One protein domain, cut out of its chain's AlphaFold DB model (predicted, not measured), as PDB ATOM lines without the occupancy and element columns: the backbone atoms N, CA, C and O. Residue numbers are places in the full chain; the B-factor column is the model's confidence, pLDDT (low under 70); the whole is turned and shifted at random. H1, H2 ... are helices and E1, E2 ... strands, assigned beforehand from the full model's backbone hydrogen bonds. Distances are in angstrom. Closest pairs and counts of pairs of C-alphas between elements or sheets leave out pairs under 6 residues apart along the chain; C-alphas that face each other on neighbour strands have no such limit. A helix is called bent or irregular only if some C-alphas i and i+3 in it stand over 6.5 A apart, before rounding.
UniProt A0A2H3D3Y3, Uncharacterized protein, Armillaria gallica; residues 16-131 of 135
ATOM      1  N   TYR A  16     -32.768 -50.148  40.846       94.56
ATOM      2  CA  TYR A  16     -33.329 -51.467  40.586       94.56
ATOM      3  C   TYR A  16     -33.935 -51.490  39.184       94.56
ATOM      4  O   TYR A  16     -34.834 -50.709  38.875       94.56
ATOM      5  N   HIS A  17     -33.437 -52.387  38.334       94.50
ATOM      6  CA  HIS A  17     -34.026 -52.663  37.027       94.50
ATOM      7  C   HIS A  17     -34.823 -53.954  37.111       94.50
ATOM      8  O   HIS A  17     -34.251 -55.037  37.206       94.50
ATOM      9  N   HIS A  18     -36.143 -53.826  37.104       91.12
ATOM     10  CA  HIS A  18     -37.056 -54.957  37.065       91.12
ATOM     11  C   HIS A  18     -37.151 -55.496  35.635       91.12
ATOM     12  O   HIS A  18     -37.448 -54.723  34.722       91.12
ATOM     13  N   TRP A  19     -36.914 -56.793  35.433       87.88
ATOM     14  CA  TRP A  19     -36.917 -57.382  34.090       87.88
ATOM     15  C   TRP A  19     -37.732 -58.662  33.926       87.88
ATOM     16  O   TRP A  19     -38.008 -59.056  32.796       87.88
ATOM     17  N   GLU A  20     -38.184 -59.278  35.015       80.19
ATOM     18  CA  GLU A  20     -39.157 -60.368  34.960       80.19
ATOM     19  C   GLU A  20     -40.438 -59.908  35.645       80.19
ATOM     20  O   GLU A  20     -40.504 -59.863  36.876       80.19
ATOM     21  N   ALA A  21     -41.437 -59.557  34.831       64.19
ATOM     22  CA  ALA A  21     -42.784 -59.311  35.318       64.19
ATOM     23  C   ALA A  21     -43.352 -60.610  35.911       64.19
ATOM     24  O   ALA A  21     -43.029 -61.689  35.403       64.19
ATOM     25  N   PRO A  22     -44.207 -60.547  36.945       56.97
ATOM     26  CA  PRO A  22     -44.773 -61.750  37.519       56.97
ATOM     27  C   PRO A  22     -45.640 -62.487  36.485       56.97
ATOM     28  O   PRO A  22     -46.786 -62.114  36.255       56.97
ATOM     29  N   ALA A  23     -45.116 -63.535  35.845       61.09
ATOM     30  CA  ALA A  23     -45.922 -64.420  34.998       61.09
ATOM     31  C   ALA A  23     -46.920 -65.237  35.845       61.09
ATOM     32  O   ALA A  23     -47.911 -65.756  35.340       61.09
ATOM     33  N   ASN A  24     -46.653 -65.333  37.151       54.28
ATOM     34  CA  ASN A  24     -47.476 -65.972  38.169       54.28
ATOM     35  C   ASN A  24     -47.467 -65.093  39.443       54.28
ATOM     36  O   ASN A  24     -46.407 -64.566  39.786       54.28
ATOM     37  N   PRO A  25     -48.576 -64.957  40.191       56.78
ATOM     38  CA  PRO A  25     -48.600 -64.303  41.507       56.78
ATOM     39  C   PRO A  25     -47.516 -64.763  42.501       56.78
ATOM     40  O   PRO A  25     -47.212 -64.047  43.448       56.78
ATOM     41  N   THR A  26     -46.931 -65.951  42.304       55.88
ATOM     42  CA  THR A  26     -45.828 -66.492  43.121       55.88
ATOM     43  C   THR A  26     -44.428 -66.161  42.596       55.88
ATOM     44  O   THR A  26     -43.444 -66.334  43.320       55.88
ATOM     45  N   SER A  27     -44.309 -65.692  41.349       57.72
ATOM     46  CA  SER A  27     -43.044 -65.187  40.818       57.72
ATOM     47  C   SER A  27     -42.802 -63.808  41.409       57.72
ATOM     48  O   SER A  27     -43.395 -62.813  41.011       57.72
ATOM     49  N   ALA A  28     -41.925 -63.763  42.399       61.81
ATOM     50  CA  ALA A  28     -41.639 -62.579  43.198       61.81
ATOM     51  C   ALA A  28     -40.833 -61.495  42.448       61.81
ATOM     52  O   ALA A  28     -40.129 -60.689  43.057       61.81
ATOM     53  N   GLY A  29     -40.917 -61.486  41.114       76.38
ATOM     54  CA  GLY A  29     -40.184 -60.594  40.235       76.38
ATOM     55  C   GLY A  29     -38.678 -60.836  40.260       76.38
ATOM     56  O   GLY A  29     -38.086 -61.130  41.301       76.38
ATOM     57  N   LYS A  30     -38.020 -60.666  39.116       87.56
ATOM     58  CA  LYS A  30     -36.555 -60.615  39.060       87.56
ATOM     59  C   LYS A  30     -36.093 -59.281  38.521       87.56
ATOM     60  O   LYS A  30     -36.757 -58.639  37.704       87.56
ATOM     61  N   GLY A  31     -34.952 -58.855  39.030       92.12
ATOM     62  CA  GLY A  31     -34.309 -57.640  38.591       92.12
ATOM     63  C   GLY A  31     -32.828 -57.634  38.910       92.12
ATOM     64  O   GLY A  31     -32.290 -58.562  39.512       92.12
ATOM     65  N   THR A  32     -32.174 -56.554  38.519       94.19
ATOM     66  CA  THR A  32     -30.779 -56.286  38.856       94.19
ATOM     67  C   THR A  32     -30.723 -55.061  39.753       94.19
ATOM     68  O   THR A  32     -31.357 -54.041  39.471       94.19
ATOM     69  N   LYS A  33     -29.992 -55.181  40.857       94.12
ATOM     70  CA  LYS A  33     -29.705 -54.096  41.787       94.12
ATOM     71  C   LYS A  33     -28.327 -53.534  41.473       94.12
ATOM     72  O   LYS A  33     -27.387 -54.296  41.272       94.12
ATOM     73  N   TYR A  34     -28.228 -52.212  41.481       95.56
ATOM     74  CA  TYR A  34     -26.986 -51.478  41.290       95.56
ATOM     75  C   TYR A  34     -26.840 -50.477  42.429       95.56
ATOM     76  O   TYR A  34     -27.740 -49.663  42.654       95.56
ATOM     77  N   HIS A  35     -25.734 -50.505  43.161       93.31
ATOM     78  CA  HIS A  35     -25.429 -49.453  44.126       93.31
ATOM     79  C   HIS A  35     -23.930 -49.325  44.363       93.31
ATOM     80  O   HIS A  35     -23.169 -50.228  44.041       93.31
ATOM     81  N   ALA A  36     -23.501 -48.224  44.972       94.94
ATOM     82  CA  ALA A  36     -22.150 -48.149  45.509       94.94
ATOM     83  C   ALA A  36     -22.116 -48.701  46.940       94.94
ATOM     84  O   ALA A  36     -22.959 -48.341  47.763       94.94
ATOM     85  N   VAL A  37     -21.127 -49.539  47.242       91.31
ATOM     86  CA  VAL A  37     -20.838 -50.065  48.582       91.31
ATOM     87  C   VAL A  37     -19.468 -49.617  49.057       91.31
ATOM     88  O   VAL A  37     -18.540 -49.458  48.264       91.31
ATOM     89  N   LEU A  38     -19.346 -49.440  50.371       88.88
ATOM     90  CA  LEU A  38     -18.067 -49.242  51.031       88.88
ATOM     91  C   LEU A  38     -17.391 -50.605  51.212       88.88
ATOM     92  O   LEU A  38     -17.925 -51.479  51.897       88.88
ATOM     93  N   VAL A  39     -16.216 -50.791  50.619       85.12
ATOM     94  CA  VAL A  39     -15.472 -52.051  50.688       85.12
ATOM     95  C   VAL A  39     -14.416 -51.964  51.779       85.12
ATOM     96  O   VAL A  39     -13.370 -51.330  51.626       85.12
ATOM     97  N   ALA A  40     -14.693 -52.639  52.897       75.81
ATOM     98  CA  ALA A  40     -13.825 -52.649  54.074       75.81
ATOM     99  C   ALA A  40     -12.419 -53.199  53.773       75.81
ATOM    100  O   ALA A  40     -11.437 -52.680  54.295       75.81
ATOM    101  N   ALA A  41     -12.312 -54.195  52.886       72.19
ATOM    102  CA  ALA A  41     -11.036 -54.803  52.499       72.19
ATOM    103  C   ALA A  41     -10.091 -53.843  51.746       72.19
ATOM    104  O   ALA A  41      -8.883 -54.051  51.744       72.19
ATOM    105  N   ASN A  42     -10.629 -52.772  51.152       68.62
ATOM    106  CA  ASN A  42      -9.887 -51.821  50.324       68.62
ATOM    107  C   ASN A  42      -9.829 -50.439  50.988       68.62
ATOM    108  O   ASN A  42     -10.168 -49.439  50.361       68.62
ATOM    109  N   TRP A  43      -9.447 -50.382  52.268       75.06
ATOM    110  CA  TRP A  43      -9.232 -49.124  53.005       75.06
ATOM    111  C   TRP A  43     -10.452 -48.183  53.022       75.06
ATOM    112  O   TRP A  43     -10.303 -46.965  53.080       75.06
ATOM    113  N   GLY A  44     -11.672 -48.728  52.945       77.12
ATOM    114  CA  GLY A  44     -12.885 -47.911  52.861       77.12
ATOM    115  C   GLY A  44     -13.084 -47.244  51.496       77.12
ATOM    116  O   GLY A  44     -13.702 -46.186  51.409       77.12
ATOM    117  N   SER A  45     -12.566 -47.835  50.417       85.75
ATOM    118  CA  SER A  45     -12.902 -47.399  49.059       85.75
ATOM    119  C   SER A  45     -14.353 -47.739  48.704       85.75
ATOM    120  O   SER A  45     -14.924 -48.715  49.200       85.75
ATOM    121  N   TRP A  46     -14.947 -46.945  47.817       92.25
ATOM    122  CA  TRP A  46     -16.277 -47.200  47.276       92.25
ATOM    123  C   TRP A  46     -16.193 -47.943  45.945       92.25
ATOM    124  O   TRP A  46     -15.406 -47.576  45.073       92.25
ATOM    125  N   GLN A  47     -17.046 -48.948  45.758       91.94
ATOM    126  CA  GLN A  47     -17.136 -49.727  44.520       91.94
ATOM    127  C   GLN A  47     -18.597 -49.932  44.128       91.94
ATOM    128  O   GLN A  47     -19.472 -49.925  44.991       91.94
ATOM    129  N   VAL A  48     -18.863 -50.086  42.832       93.12
ATOM    130  CA  VAL A  48     -20.204 -50.432  42.349       93.12
ATOM    131  C   VAL A  48     -20.407 -51.932  42.534       93.12
ATOM    132  O   VAL A  48     -19.635 -52.724  42.001       93.12
ATOM    133  N   ASP A  49     -21.437 -52.300  43.285       91.31
ATOM    134  CA  ASP A  49     -21.940 -53.667  43.381       91.31
ATOM    135  C   ASP A  49     -23.148 -53.816  42.452       91.31
ATOM    136  O   ASP A  49     -24.067 -52.982  42.446       91.31
ATOM    137  N   ILE A  50     -23.105 -54.865  41.635       91.88
ATOM    138  CA  ILE A  50     -24.119 -55.194  40.638       91.88
ATOM    139  C   ILE A  50     -24.509 -56.644  40.862       91.88
ATOM    140  O   ILE A  50     -23.681 -57.544  40.739       91.88
ATOM    141  N   GLY A  51     -25.782 -56.874  41.168       90.50
ATOM    142  CA  GLY A  51     -26.259 -58.207  41.508       90.50
ATOM    143  C   GLY A  51     -27.682 -58.455  41.044       90.50
ATOM    144  O   GLY A  51     -28.561 -57.598  41.171       90.50
ATOM    145  N   GLU A  52     -27.926 -59.651  40.516       91.88
ATOM    146  CA  GLU A  52     -29.286 -60.129  40.296       91.88
ATOM    147  C   GLU A  52     -29.979 -60.366  41.644       91.88
ATOM    148  O   GLU A  52     -29.388 -60.850  42.609       91.88
ATOM    149  N   THR A  53     -31.251 -59.991  41.725       88.44
ATOM    150  CA  THR A  53     -32.057 -60.136  42.933       88.44
ATOM    151  C   THR A  53     -33.504 -60.461  42.577       88.44
ATOM    152  O   THR A  53     -34.057 -59.961  41.593       88.44
ATOM    153  N   GLY A  54     -34.124 -61.313  43.389       86.38
ATOM    154  CA  GLY A  54     -35.553 -61.600  43.338       86.38
ATOM    155  C   GLY A  54     -36.251 -61.083  44.589       86.38
ATOM    156  O   GLY A  54     -35.609 -60.884  45.620       86.38
ATOM    157  N   ARG A  55     -37.571 -60.883  44.519       83.31
ATOM    158  CA  ARG A  55     -38.401 -60.442  45.660       83.31
ATOM    159  C   ARG A  55     -37.995 -59.098  46.266       83.31
ATOM    160  O   ARG A  55     -38.320 -58.822  47.416       83.31
ATOM    161  N   ALA A  56     -37.303 -58.240  45.515       83.69
ATOM    162  CA  ALA A  56     -36.810 -56.962  46.034       83.69
ATOM    163  C   ALA A  56     -37.938 -56.098  46.629       83.69
ATOM    164  O   ALA A  56     -37.743 -55.477  47.668       83.69
ATOM    165  N   LEU A  57     -39.124 -56.122  46.009       83.25
ATOM    166  CA  LEU A  57     -40.311 -55.381  46.455       83.25
ATOM    167  C   LEU A  57     -40.992 -55.977  47.699       83.25
ATOM    168  O   LEU A  57     -41.811 -55.309  48.318       83.25
ATOM    169  N   GLU A  58     -40.650 -57.207  48.079       84.00
ATOM    170  CA  GLU A  58     -41.163 -57.886  49.278       84.00
ATOM    171  C   GLU A  58     -40.177 -57.814  50.456       84.00
ATOM    172  O   GLU A  58     -40.439 -58.334  51.540       84.00
ATOM    173  N   SER A  59     -39.009 -57.202  50.248       83.56
ATOM    174  CA  SER A  59     -37.969 -57.098  51.264       83.56
ATOM    175  C   SER A  59     -38.442 -56.255  52.448       83.56
ATOM    176  O   SER A  59     -38.743 -55.075  52.299       83.56
ATOM    177  N   THR A  60     -38.374 -56.812  53.659       82.88
ATOM    178  CA  THR A  60     -38.654 -56.083  54.913       82.88
ATOM    179  C   THR A  60     -37.610 -55.011  55.249       82.88
ATOM    180  O   THR A  60     -37.797 -54.240  56.186       82.88
ATOM    181  N   LEU A  61     -36.504 -54.964  54.498       83.56
ATOM    182  CA  LEU A  61     -35.467 -53.931  54.582       83.56
ATOM    183  C   LEU A  61     -35.654 -52.813  53.543       83.56
ATOM    184  O   LEU A  61     -34.876 -51.860  53.532       83.56
ATOM    185  N   LEU A  62     -36.620 -52.950  52.627       85.38
ATOM    186  CA  LEU A  62     -36.907 -51.931  51.625       85.38
ATOM    187  C   LEU A  62     -37.743 -50.819  52.260       85.38
ATOM    188  O   LEU A  62     -38.835 -51.067  52.758       85.38
ATOM    189  N   VAL A  63     -37.229 -49.591  52.212       85.88
ATOM    190  CA  VAL A  63     -37.934 -48.414  52.750       85.88
ATOM    191  C   VAL A  63     -38.901 -47.826  51.722       85.88
ATOM    192  O   VAL A  63     -39.985 -47.379  52.073       85.88
ATOM    193  N   GLY A  64     -38.537 -47.856  50.439       86.12
ATOM    194  CA  GLY A  64     -39.369 -47.332  49.363       86.12
ATOM    195  C   GLY A  64     -38.742 -47.544  47.992       86.12
ATOM    196  O   GLY A  64     -37.561 -47.878  47.877       86.12
ATOM    197  N   VAL A  65     -39.547 -47.348  46.948       88.50
ATOM    198  CA  VAL A  65     -39.118 -47.356  45.545       88.50
ATOM    199  C   VAL A  65     -39.769 -46.198  44.802       88.50
ATOM    200  O   VAL A  65     -40.974 -45.987  44.910       88.50
ATOM    201  N   ILE A  66     -38.972 -45.487  44.007       90.50
ATOM    202  CA  ILE A  66     -39.447 -44.448  43.091       90.50
ATOM    203  C   ILE A  66     -39.235 -44.953  41.673       90.50
ATOM    204  O   ILE A  66     -38.120 -45.306  41.283       90.50
ATOM    205  N   LYS A  67     -40.307 -44.986  40.882       91.62
ATOM    206  CA  LYS A  67     -40.199 -45.308  39.462       91.62
ATOM    207  C   LYS A  67     -39.703 -44.075  38.707       91.62
ATOM    208  O   LYS A  67     -40.466 -43.147  38.478       91.62
ATOM    209  N   ILE A  68     -38.447 -44.110  38.272       92.12
ATOM    210  CA  ILE A  68     -37.808 -43.010  37.526       92.12
ATOM    211  C   ILE A  68     -37.823 -43.195  35.997       92.12
ATOM    212  O   ILE A  68     -37.382 -42.320  35.260       92.12
ATOM    213  N   GLY A  69     -38.296 -44.339  35.497       92.19
ATOM    214  CA  GLY A  69     -38.330 -44.623  34.064       92.19
ATOM    215  C   GLY A  69     -38.736 -46.056  33.737       92.19
ATOM    216  O   GLY A  69     -39.088 -46.842  34.621       92.19
ATOM    217  N   TYR A  70     -38.693 -46.383  32.447       92.62
ATOM    218  CA  TYR A  70     -38.844 -47.740  31.932       92.62
ATOM    219  C   TYR A  70     -37.697 -48.032  30.970       92.62
ATOM    220  O   TYR A  70     -37.467 -47.278  30.030       92.62
ATOM    221  N   ILE A  71     -36.998 -49.135  31.213       93.06
ATOM    222  CA  ILE A  71     -35.964 -49.663  30.330       93.06
ATOM    223  C   ILE A  71     -36.370 -51.096  30.018       93.06
ATOM    224  O   ILE A  71     -36.572 -51.891  30.938       93.06
ATOM    225  N   ASP A  72     -36.506 -51.416  28.734       92.75
ATOM    226  CA  ASP A  72     -36.875 -52.762  28.303       92.75
ATOM    227  C   ASP A  72     -35.827 -53.786  28.807       92.75
ATOM    228  O   ASP A  72     -34.620 -53.534  28.674       92.75
ATOM    229  N   PRO A  73     -36.253 -54.926  29.387       91.88
ATOM    230  CA  PRO A  73     -35.393 -56.046  29.784       91.88
ATOM    231  C   PRO A  73     -34.298 -56.429  28.780       91.88
ATOM    232  O   PRO A  73     -33.185 -56.776  29.185       91.88
ATOM    233  N   ALA A  74     -34.579 -56.329  27.479       92.50
ATOM    234  CA  ALA A  74     -33.633 -56.618  26.406       92.50
ATOM    235  C   ALA A  74     -32.373 -55.733  26.462       92.50
ATOM    236  O   ALA A  74     -31.298 -56.157  26.040       92.50
ATOM    237  N   HIS A  75     -32.465 -54.535  27.048       93.81
ATOM    238  CA  HIS A  75     -31.355 -53.589  27.181       93.81
ATOM    239  C   HIS A  75     -30.571 -53.733  28.492       93.81
ATOM    240  O   HIS A  75     -29.708 -52.903  28.776       93.81
ATOM    241  N   ARG A  76     -30.813 -54.785  29.291       91.06
ATOM    242  CA  ARG A  76     -30.162 -54.985  30.599       91.06
ATOM    243  C   ARG A  76     -28.635 -54.887  30.543       91.06
ATOM    244  O   ARG A  76     -28.043 -54.198  31.363       91.06
ATOM    245  N   ARG A  77     -27.991 -55.523  29.557       91.69
ATOM    246  CA  ARG A  77     -26.522 -55.470  29.405       91.69
ATOM    247  C   ARG A  77     -26.022 -54.065  29.068       91.69
ATOM    248  O   ARG A  77     -24.988 -53.646  29.576       91.69
ATOM    249  N   THR A  78     -26.758 -53.331  28.236       94.75
ATOM    250  CA  THR A  78     -26.439 -51.934  27.907       94.75
ATOM    251  C   THR A  78     -26.586 -51.043  29.136       94.75
ATOM    252  O   THR A  78     -25.724 -50.202  29.386       94.75
ATOM    253  N   LEU A  79     -27.637 -51.257  29.932       95.19
ATOM    254  CA  LEU A  79     -27.850 -50.556  31.193       95.19
ATOM    255  C   LEU A  79     -26.711 -50.831  32.181       95.19
ATOM    256  O   LEU A  79     -26.136 -49.891  32.718       95.19
ATOM    257  N   GLU A  80     -26.338 -52.096  32.368       94.62
ATOM    258  CA  GLU A  80     -25.220 -52.496  33.225       94.62
ATOM    259  C   GLU A  80     -23.902 -51.848  32.782       94.62
ATOM    260  O   GLU A  80     -23.220 -51.220  33.589       94.62
ATOM    261  N   ALA A  81     -23.582 -51.900  31.485       94.00
ATOM    262  CA  ALA A  81     -22.391 -51.259  30.932       94.00
ATOM    263  C   ALA A  81     -22.414 -49.727  31.076       94.00
ATOM    264  O   ALA A  81     -21.364 -49.101  31.208       94.00
ATOM    265  N   THR A  82     -23.597 -49.111  31.038       94.88
ATOM    266  CA  THR A  82     -23.776 -47.666  31.245       94.88
ATOM    267  C   THR A  82     -23.546 -47.301  32.708       94.88
ATOM    268  O   THR A  82     -22.752 -46.415  33.013       94.88
ATOM    269  N   LEU A  83     -24.178 -48.026  33.629       95.44
ATOM    270  CA  LEU A  83     -24.050 -47.795  35.067       95.44
ATOM    271  C   LEU A  83     -22.648 -48.123  35.592       95.44
ATOM    272  O   LEU A  83     -22.154 -47.429  36.478       95.44
ATOM    273  N   GLY A  84     -21.968 -49.113  35.010       92.81
ATOM    274  CA  GLY A  84     -20.588 -49.467  35.348       92.81
ATOM    275  C   GLY A  84     -19.560 -48.374  35.025       92.81
ATOM    276  O   GLY A  84     -18.466 -48.386  35.585       92.81
ATOM    277  N   LYS A  85     -19.897 -47.397  34.168       93.00
ATOM    278  CA  LYS A  85     -19.039 -46.234  33.869       93.00
ATOM    279  C   LYS A  85     -19.140 -45.124  34.918       93.00
ATOM    280  O   LYS A  85     -18.327 -44.201  34.909       93.00
ATOM    281  N   VAL A  86     -20.125 -45.183  35.814       95.69
ATOM    282  CA  VAL A  86     -20.351 -44.152  36.833       95.69
ATOM    283  C   VAL A  86     -19.322 -44.313  37.948       95.69
ATOM    284  O   VAL A  86     -19.377 -45.252  38.742       95.69
ATOM    285  N   THR A  87     -18.377 -43.378  38.022       94.06
ATOM    286  CA  THR A  87     -17.242 -43.461  38.946       94.06
ATOM    287  C   THR A  87     -17.636 -43.194  40.398       94.06
ATOM    288  O   THR A  87     -18.376 -42.253  40.705       94.06
ATOM    289  N   CYS A  88     -17.036 -43.950  41.321       94.25
ATOM    290  CA  CYS A  88     -17.184 -43.756  42.764       94.25
ATOM    291  C   CYS A  88     -16.286 -42.635  43.313       94.25
ATOM    292  O   CYS A  88     -15.444 -42.856  44.181       94.25
ATOM    293  N   THR A  89     -16.427 -41.428  42.768       92.50
ATOM    294  CA  THR A  89     -15.607 -40.260  43.120       92.50
ATOM    295  C   THR A  89     -16.444 -39.169  43.765       92.50
ATOM    296  O   THR A  89     -17.571 -38.908  43.335       92.50
ATOM    297  N   SER A  90     -15.900 -38.493  44.774       91.81
ATOM    298  CA  SER A  90     -16.535 -37.311  45.360       91.81
ATOM    299  C   SER A  90     -16.759 -36.206  44.316       91.81
ATOM    300  O   SER A  90     -15.965 -36.077  43.383       91.81
ATOM    301  N   PRO A  91     -17.841 -35.414  44.427       91.19
ATOM    302  CA  PRO A  91     -18.087 -34.286  43.527       91.19
ATOM    303  C   PRO A  91     -17.157 -33.093  43.806       91.19
ATOM    304  O   PRO A  91     -16.882 -32.314  42.900       91.19
ATOM    305  N   SER A  92     -16.657 -32.963  45.036       92.25
ATOM    306  CA  SER A  92     -15.641 -31.991  45.444       92.25
ATOM    307  C   SER A  92     -14.821 -32.552  46.619       92.25
ATOM    308  O   SER A  92     -15.267 -33.515  47.249       92.25
ATOM    309  N   PRO A  93     -13.647 -31.975  46.939       90.81
ATOM    310  CA  PRO A  93     -12.827 -32.419  48.071       90.81
ATOM    311  C   PRO A  93     -13.550 -32.388  49.428       90.81
ATOM    312  O   PRO A  93     -13.302 -33.249  50.266       90.81
ATOM    313  N   ASP A  94     -14.477 -31.447  49.620       93.44
ATOM    314  CA  ASP A  94     -15.176 -31.235  50.898       93.44
ATOM    315  C   ASP A  94     -16.438 -32.097  51.065       93.44
ATOM    316  O   ASP A  94     -17.061 -32.100  52.127       93.44
ATOM    317  N   ILE A  95     -16.850 -32.823  50.019       91.06
ATOM    318  CA  ILE A  95     -18.070 -33.634  50.032       91.06
ATOM    319  C   ILE A  95     -17.682 -35.116  50.004       91.06
ATOM    320  O   ILE A  95     -17.230 -35.614  48.965       91.06
ATOM    321  N   PRO A  96     -17.883 -35.870  51.100       90.94
ATOM    322  CA  PRO A  96     -17.579 -37.293  51.115       90.94
ATOM    323  C   PRO A  96     -18.505 -38.048  50.162       90.94
ATOM    324  O   PRO A  96     -19.707 -37.784  50.091       90.94
ATOM    325  N   PHE A  97     -17.945 -39.011  49.434       93.06
ATOM    326  CA  PHE A  97     -18.724 -39.865  48.550       93.06
ATOM    327  C   PHE A  97     -19.675 -40.775  49.339       93.06
ATOM    328  O   PHE A  97     -19.349 -41.246  50.428       93.06
ATOM    329  N   THR A  98     -20.852 -41.037  48.771       93.12
ATOM    330  CA  THR A  98     -21.889 -41.891  49.364       93.12
ATOM    331  C   THR A  98     -22.648 -42.656  48.279       93.12
ATOM    332  O   THR A  98     -22.644 -42.264  47.110       93.12
ATOM    333  N   CYS A  99     -23.381 -43.706  48.663       94.50
ATOM    334  CA  CYS A  99     -24.304 -44.400  47.758       94.50
ATOM    335  C   CYS A  99     -25.396 -43.474  47.197       94.50
ATOM    336  O   CYS A  99     -25.782 -43.624  46.039       94.50
ATOM    337  N   ARG A 100     -25.828 -42.461  47.964       94.62
ATOM    338  CA  ARG A 100     -26.730 -41.402  47.488       94.62
ATOM    339  C   ARG A 100     -26.104 -40.614  46.337       94.62
ATOM    340  O   ARG A 100     -26.711 -40.508  45.277       94.62
ATOM    341  N   ILE A 101     -24.870 -40.130  46.511       95.69
ATOM    342  CA  ILE A 101     -24.132 -39.418  45.452       95.69
ATOM    343  C   ILE A 101     -23.983 -40.299  44.210       95.69
ATOM    344  O   ILE A 101     -24.173 -39.810  43.098       95.69
ATOM    345  N   TRP A 102     -23.684 -41.590  44.385       97.00
ATOM    346  CA  TRP A 102     -23.607 -42.521  43.260       97.00
ATOM    347  C   TRP A 102     -24.928 -42.607  42.486       97.00
ATOM    348  O   TRP A 102     -24.916 -42.459  41.269       97.00
ATOM    349  N   VAL A 103     -26.065 -42.787  43.174       96.88
ATOM    350  CA  VAL A 103     -27.384 -42.867  42.523       96.88
ATOM    351  C   VAL A 103     -27.699 -41.588  41.755       96.88
ATOM    352  O   VAL A 103     -28.120 -41.667  40.606       96.88
ATOM    353  N   LEU A 104     -27.449 -40.410  42.334       96.38
ATOM    354  CA  LEU A 104     -27.711 -39.140  41.648       96.38
ATOM    355  C   LEU A 104     -26.834 -38.977  40.397       96.38
ATOM    356  O   LEU A 104     -27.338 -38.589  39.344       96.38
ATOM    357  N   LYS A 105     -25.546 -39.343  40.478       96.69
ATOM    358  CA  LYS A 105     -24.646 -39.380  39.313       96.69
ATOM    359  C   LYS A 105     -25.122 -40.375  38.254       96.69
ATOM    360  O   LYS A 105     -25.077 -40.067  37.068       96.69
ATOM    361  N   ALA A 106     -25.588 -41.548  38.673       97.06
ATOM    362  CA  ALA A 106     -26.081 -42.581  37.777       97.06
ATOM    363  C   ALA A 106     -27.354 -42.147  37.043       97.06
ATOM    364  O   ALA A 106     -27.434 -42.317  35.830       97.06
ATOM    365  N   VAL A 107     -28.318 -41.535  37.736       96.94
ATOM    366  CA  VAL A 107     -29.528 -40.992  37.100       96.94
ATOM    367  C   VAL A 107     -29.171 -39.879  36.117       96.94
ATOM    368  O   VAL A 107     -29.679 -39.899  35.000       96.94
ATOM    369  N   ASN A 108     -28.249 -38.976  36.471       96.25
ATOM    370  CA  ASN A 108     -27.767 -37.963  35.532       96.25
ATOM    371  C   ASN A 108     -27.143 -38.607  34.286       96.25
ATOM    372  O   ASN A 108     -27.479 -38.236  33.170       96.25
ATOM    373  N   HIS A 109     -26.304 -39.631  34.460       95.75
ATOM    374  CA  HIS A 109     -25.704 -40.336  33.328       95.75
ATOM    375  C   HIS A 109     -26.751 -41.038  32.449       95.75
ATOM    376  O   HIS A 109     -26.640 -41.034  31.225       95.75
ATOM    377  N   LEU A 110     -27.800 -41.607  33.054       96.19
ATOM    378  CA  LEU A 110     -28.927 -42.189  32.323       96.19
ATOM    379  C   LEU A 110     -29.737 -41.130  31.563       96.19
ATOM    380  O   LEU A 110     -30.250 -41.431  30.486       96.19
ATOM    381  N   MET A 111     -29.849 -39.908  32.089       95.94
ATOM    382  CA  MET A 111     -30.448 -38.784  31.362       95.94
ATOM    383  C   MET A 111     -29.584 -38.363  30.173       95.94
ATOM    384  O   MET A 111     -30.119 -38.169  29.085       95.94
ATOM    385  N   ASP A 112     -28.263 -38.277  30.358       95.50
ATOM    386  CA  ASP A 112     -27.319 -37.868  29.309       95.50
ATOM    387  C   ASP A 112     -27.381 -38.802  28.088       95.50
ATOM    388  O   ASP A 112     -27.265 -38.355  26.948       95.50
ATOM    389  N   VAL A 113     -27.608 -40.102  28.313       94.81
ATOM    390  CA  VAL A 113     -27.780 -41.101  27.239       94.81
ATOM    391  C   VAL A 113     -29.236 -41.278  26.788       94.81
ATOM    392  O   VAL A 113     -29.523 -42.153  25.973       94.81
ATOM    393  N   GLY A 114     -30.169 -40.485  27.322       94.25
ATOM    394  CA  GLY A 114     -31.589 -40.516  26.960       94.25
ATOM    395  C   GLY A 114     -32.367 -41.741  27.456       94.25
ATOM    396  O   GLY A 114     -33.464 -42.001  26.967       94.25
ATOM    397  N   ALA A 115     -31.829 -42.503  28.413       93.44
ATOM    398  CA  ALA A 115     -32.475 -43.703  28.952       93.44
ATOM    399  C   ALA A 115     -33.594 -43.387  29.959       93.44
ATOM    400  O   ALA A 115     -34.524 -44.177  30.119       93.44
ATOM    401  N   VAL A 116     -33.513 -42.245  30.647       94.06
ATOM    402  CA  VAL A 116     -34.548 -41.759  31.571       94.06
ATOM    403  C   VAL A 116     -34.733 -40.252  31.419       94.06
ATOM    404  O   VAL A 116     -33.862 -39.556  30.904       94.06
ATOM    405  N   ARG A 117     -35.859 -39.736  31.915       92.88
ATOM    406  CA  ARG A 117     -36.125 -38.300  32.002       92.88
ATOM    407  C   ARG A 117     -36.403 -37.929  33.453       92.88
ATOM    408  O   ARG A 117     -37.301 -38.492  34.066       92.88
ATOM    409  N   CYS A 118     -35.653 -36.966  33.975       93.06
ATOM    410  CA  CYS A 118     -35.878 -36.376  35.289       93.06
ATOM    411  C   CYS A 118     -35.774 -34.857  35.146       93.06
ATOM    412  O   CYS A 118     -34.727 -34.342  34.757       93.06
ATOM    413  N   ASP A 119     -36.861 -34.142  35.434       91.19
ATOM    414  CA  ASP A 119     -36.901 -32.686  35.253       91.19
ATOM    415  C   ASP A 119     -36.150 -31.942  36.381       91.19
ATOM    416  O   ASP A 119     -35.747 -30.794  36.213       91.19
ATOM    417  N   SER A 120     -35.939 -32.583  37.541       94.56
ATOM    418  CA  SER A 120     -35.187 -32.004  38.660       94.56
ATOM    419  C   SER A 120     -34.566 -33.071  39.560       94.56
ATOM    420  O   SER A 120     -35.247 -33.715  40.360       94.56
ATOM    421  N   MET A 121     -33.235 -33.188  39.508       94.56
ATOM    422  CA  MET A 121     -32.475 -34.077  40.398       94.56
ATOM    423  C   MET A 121     -32.655 -33.732  41.881       94.56
ATOM    424  O   MET A 121     -32.698 -34.625  42.722       94.56
ATOM    425  N   LYS A 122     -32.823 -32.443  42.202       95.00
ATOM    426  CA  LYS A 122     -33.079 -31.982  43.573       95.00
ATOM    427  C   LYS A 122     -34.450 -32.431  44.081       95.00
ATOM    428  O   LYS A 122     -34.572 -32.810  45.245       95.00
ATOM    429  N   ALA A 123     -35.477 -32.378  43.230       93.88
ATOM    430  CA  ALA A 123     -36.813 -32.845  43.595       93.88
ATOM    431  C   ALA A 123     -36.807 -34.361  43.836       93.88
ATOM    432  O   ALA A 123     -37.294 -34.800  44.872       93.88
ATOM    433  N   LEU A 124     -36.156 -35.126  42.950       93.25
ATOM    434  CA  LEU A 124     -35.980 -36.570  43.115       93.25
ATOM    435  C   LEU A 124     -35.249 -36.920  44.422       93.25
ATOM    436  O   LEU A 124     -35.682 -37.808  45.151       93.25
ATOM    437  N   GLU A 125     -34.154 -36.221  44.743       93.94
ATOM    438  CA  GLU A 125     -33.428 -36.444  46.000       93.94
ATOM    439  C   GLU A 125     -34.312 -36.140  47.218       93.94
ATOM    440  O   GLU A 125     -34.334 -36.914  48.174       93.94
ATOM    441  N   THR A 126     -35.077 -35.047  47.168       91.88
ATOM    442  CA  THR A 126     -35.989 -34.647  48.251       91.88
ATOM    443  C   THR A 126     -37.086 -35.691  48.468       91.88
ATOM    444  O   THR A 126     -37.334 -36.089  49.605       91.88
ATOM    445  N   GLU A 127     -37.702 -36.173  47.387       89.31
ATOM    446  CA  GLU A 127     -38.722 -37.224  47.425       89.31
ATOM    447  C   GLU A 127     -38.161 -38.524  48.018       89.31
ATOM    448  O   GLU A 127     -38.745 -39.093  48.937       89.31
ATOM    449  N   ALA A 128     -36.978 -38.953  47.570       89.44
ATOM    450  CA  ALA A 128     -36.330 -40.171  48.053       89.44
ATOM    451  C   ALA A 128     -35.932 -40.110  49.540       89.44
ATOM    452  O   ALA A 128     -36.024 -41.118  50.240       89.44
ATOM    453  N   ILE A 129     -35.523 -38.943  50.051       87.88
ATOM    454  CA  ILE A 129     -35.243 -38.753  51.486       87.88
ATOM    455  C   ILE A 129     -36.531 -38.848  52.319       87.88
ATOM    456  O   ILE A 129     -36.492 -39.356  53.443       87.88
ATOM    457  N   ALA A 130     -37.662 -38.395  51.771       84.56
ATOM    458  CA  ALA A 130     -38.941 -38.310  52.470       84.56
ATOM    459  C   ALA A 130     -39.675 -39.654  52.649       84.56
ATOM    460  O   ALA A 130     -40.670 -39.691  53.362       84.56
ATOM    461  N   PHE A 131     -39.193 -40.762  52.065       73.50
ATOM    462  CA  PHE A 131     -39.799 -42.098  52.242       73.50
ATOM    463  C   PHE A 131     -39.725 -42.647  53.677       73.50
ATOM    464  O   PHE A 131     -40.388 -43.631  54.002       73.50
TER     465      PHE A 131
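AT A GLANCE: This is residues 16 to 131 of the 135 residues of an uncharacterized protein of Armillaria gallica (UniProt A0A2H3D3Y3). A long, bent hairpin of two strands, E2 and E3, with the short strand E1 added beside E2, makes a narrow sheet; H1 runs along E2 over one face, and H2 crosses E2 slantwise near its bend. H3 lies beyond H2, away from the sheet, and long loops make up much of the rest. The printed part has 116 residues, with three named strands and then three named helices, in the order E1 E2 E3 H1 H2 H3; the sheet order is E1 - E2 - E3, all antiparallel, and the class is mixed, helices and strands. The whole is compact, with a radius of gyration of the C-alphas of 15.0 A and spans of 49 by 36 by 30 A.

IN THESE COORDINATES: Find C-alpha 16 at (-33.329, -51.467, 40.586), where E1 begins; it runs to residue 20. E2 takes residues 30 to 39, 25.6 A long, and bends by 60 degrees at residue 36. E3, residues 45 to 54, is 27.3 A long. H1, residues 73 to 83, 15.0 A, is irregular: C-alphas 74 and 77 are 7.8 A apart. H2 starts at C-alpha 99, (-24.304, -44.400, 47.758), and runs 19.8 A to residue 112. H3, residues 121 to 129, 12.3 A, ends at (-35.243, -38.753, 51.486).

HOW THE PARTS SIT: Look first at the meander E1 E2 E3, each strand the antiparallel neighbour of the one before. In the hairpin of E1 and E2, N 17 and O 32 are within hydrogen-bond range at 2.9 A; in that of E2 and E3, N 33 and O 51 at 2.8 A. The domain has two layers, helices H1 and H2 on one face of the sheet. H1 lies over E2 at a height over the sheet of 9.5 A, along the strands at 5 degrees to E2 on the local plane; its closest C-alpha to E1 is Pro 73, 4.8 A from that of Trp 19. H2 lies over E2 at a height over the sheet of 10.2 A, slantwise at 45 degrees on the local plane; the closest C-alphas are those of Ala 36 and Cys 99, 4.9 A. H1 touches residues 106 to 110 of H2 alone, closest at the C-alphas of Leu 83 and Ala 106, 6.2 A, at a steep tilt of 65 degrees, opposite ways. H2 and H3, a helical hairpin, only just touch, with 3 pairs of C-alphas within 8 A, made by residues 104 to 108 of H2 alone; the closest are those of Leu 104 and Met 121, 7.1 A. Their tilt of 37 degrees is only just steep, opposite ways. H3 is not on the sheet and is apart from H1. Every O i to N i+4 pair is within hydrogen-bond range in H2 and H3, and 5 of 7 in H1.

THE WHOLE: The two C-alphas farthest apart are those of Asn 24 and Pro 93, 49.2 A. The printed part has no cut. The links E3 to H1, residues 55 to 72, and H1 to H2, residues 84 to 98, are long. Mean pLDDT of the printed part is 88.4; residues 21 to 28 and residue 42 are under 70.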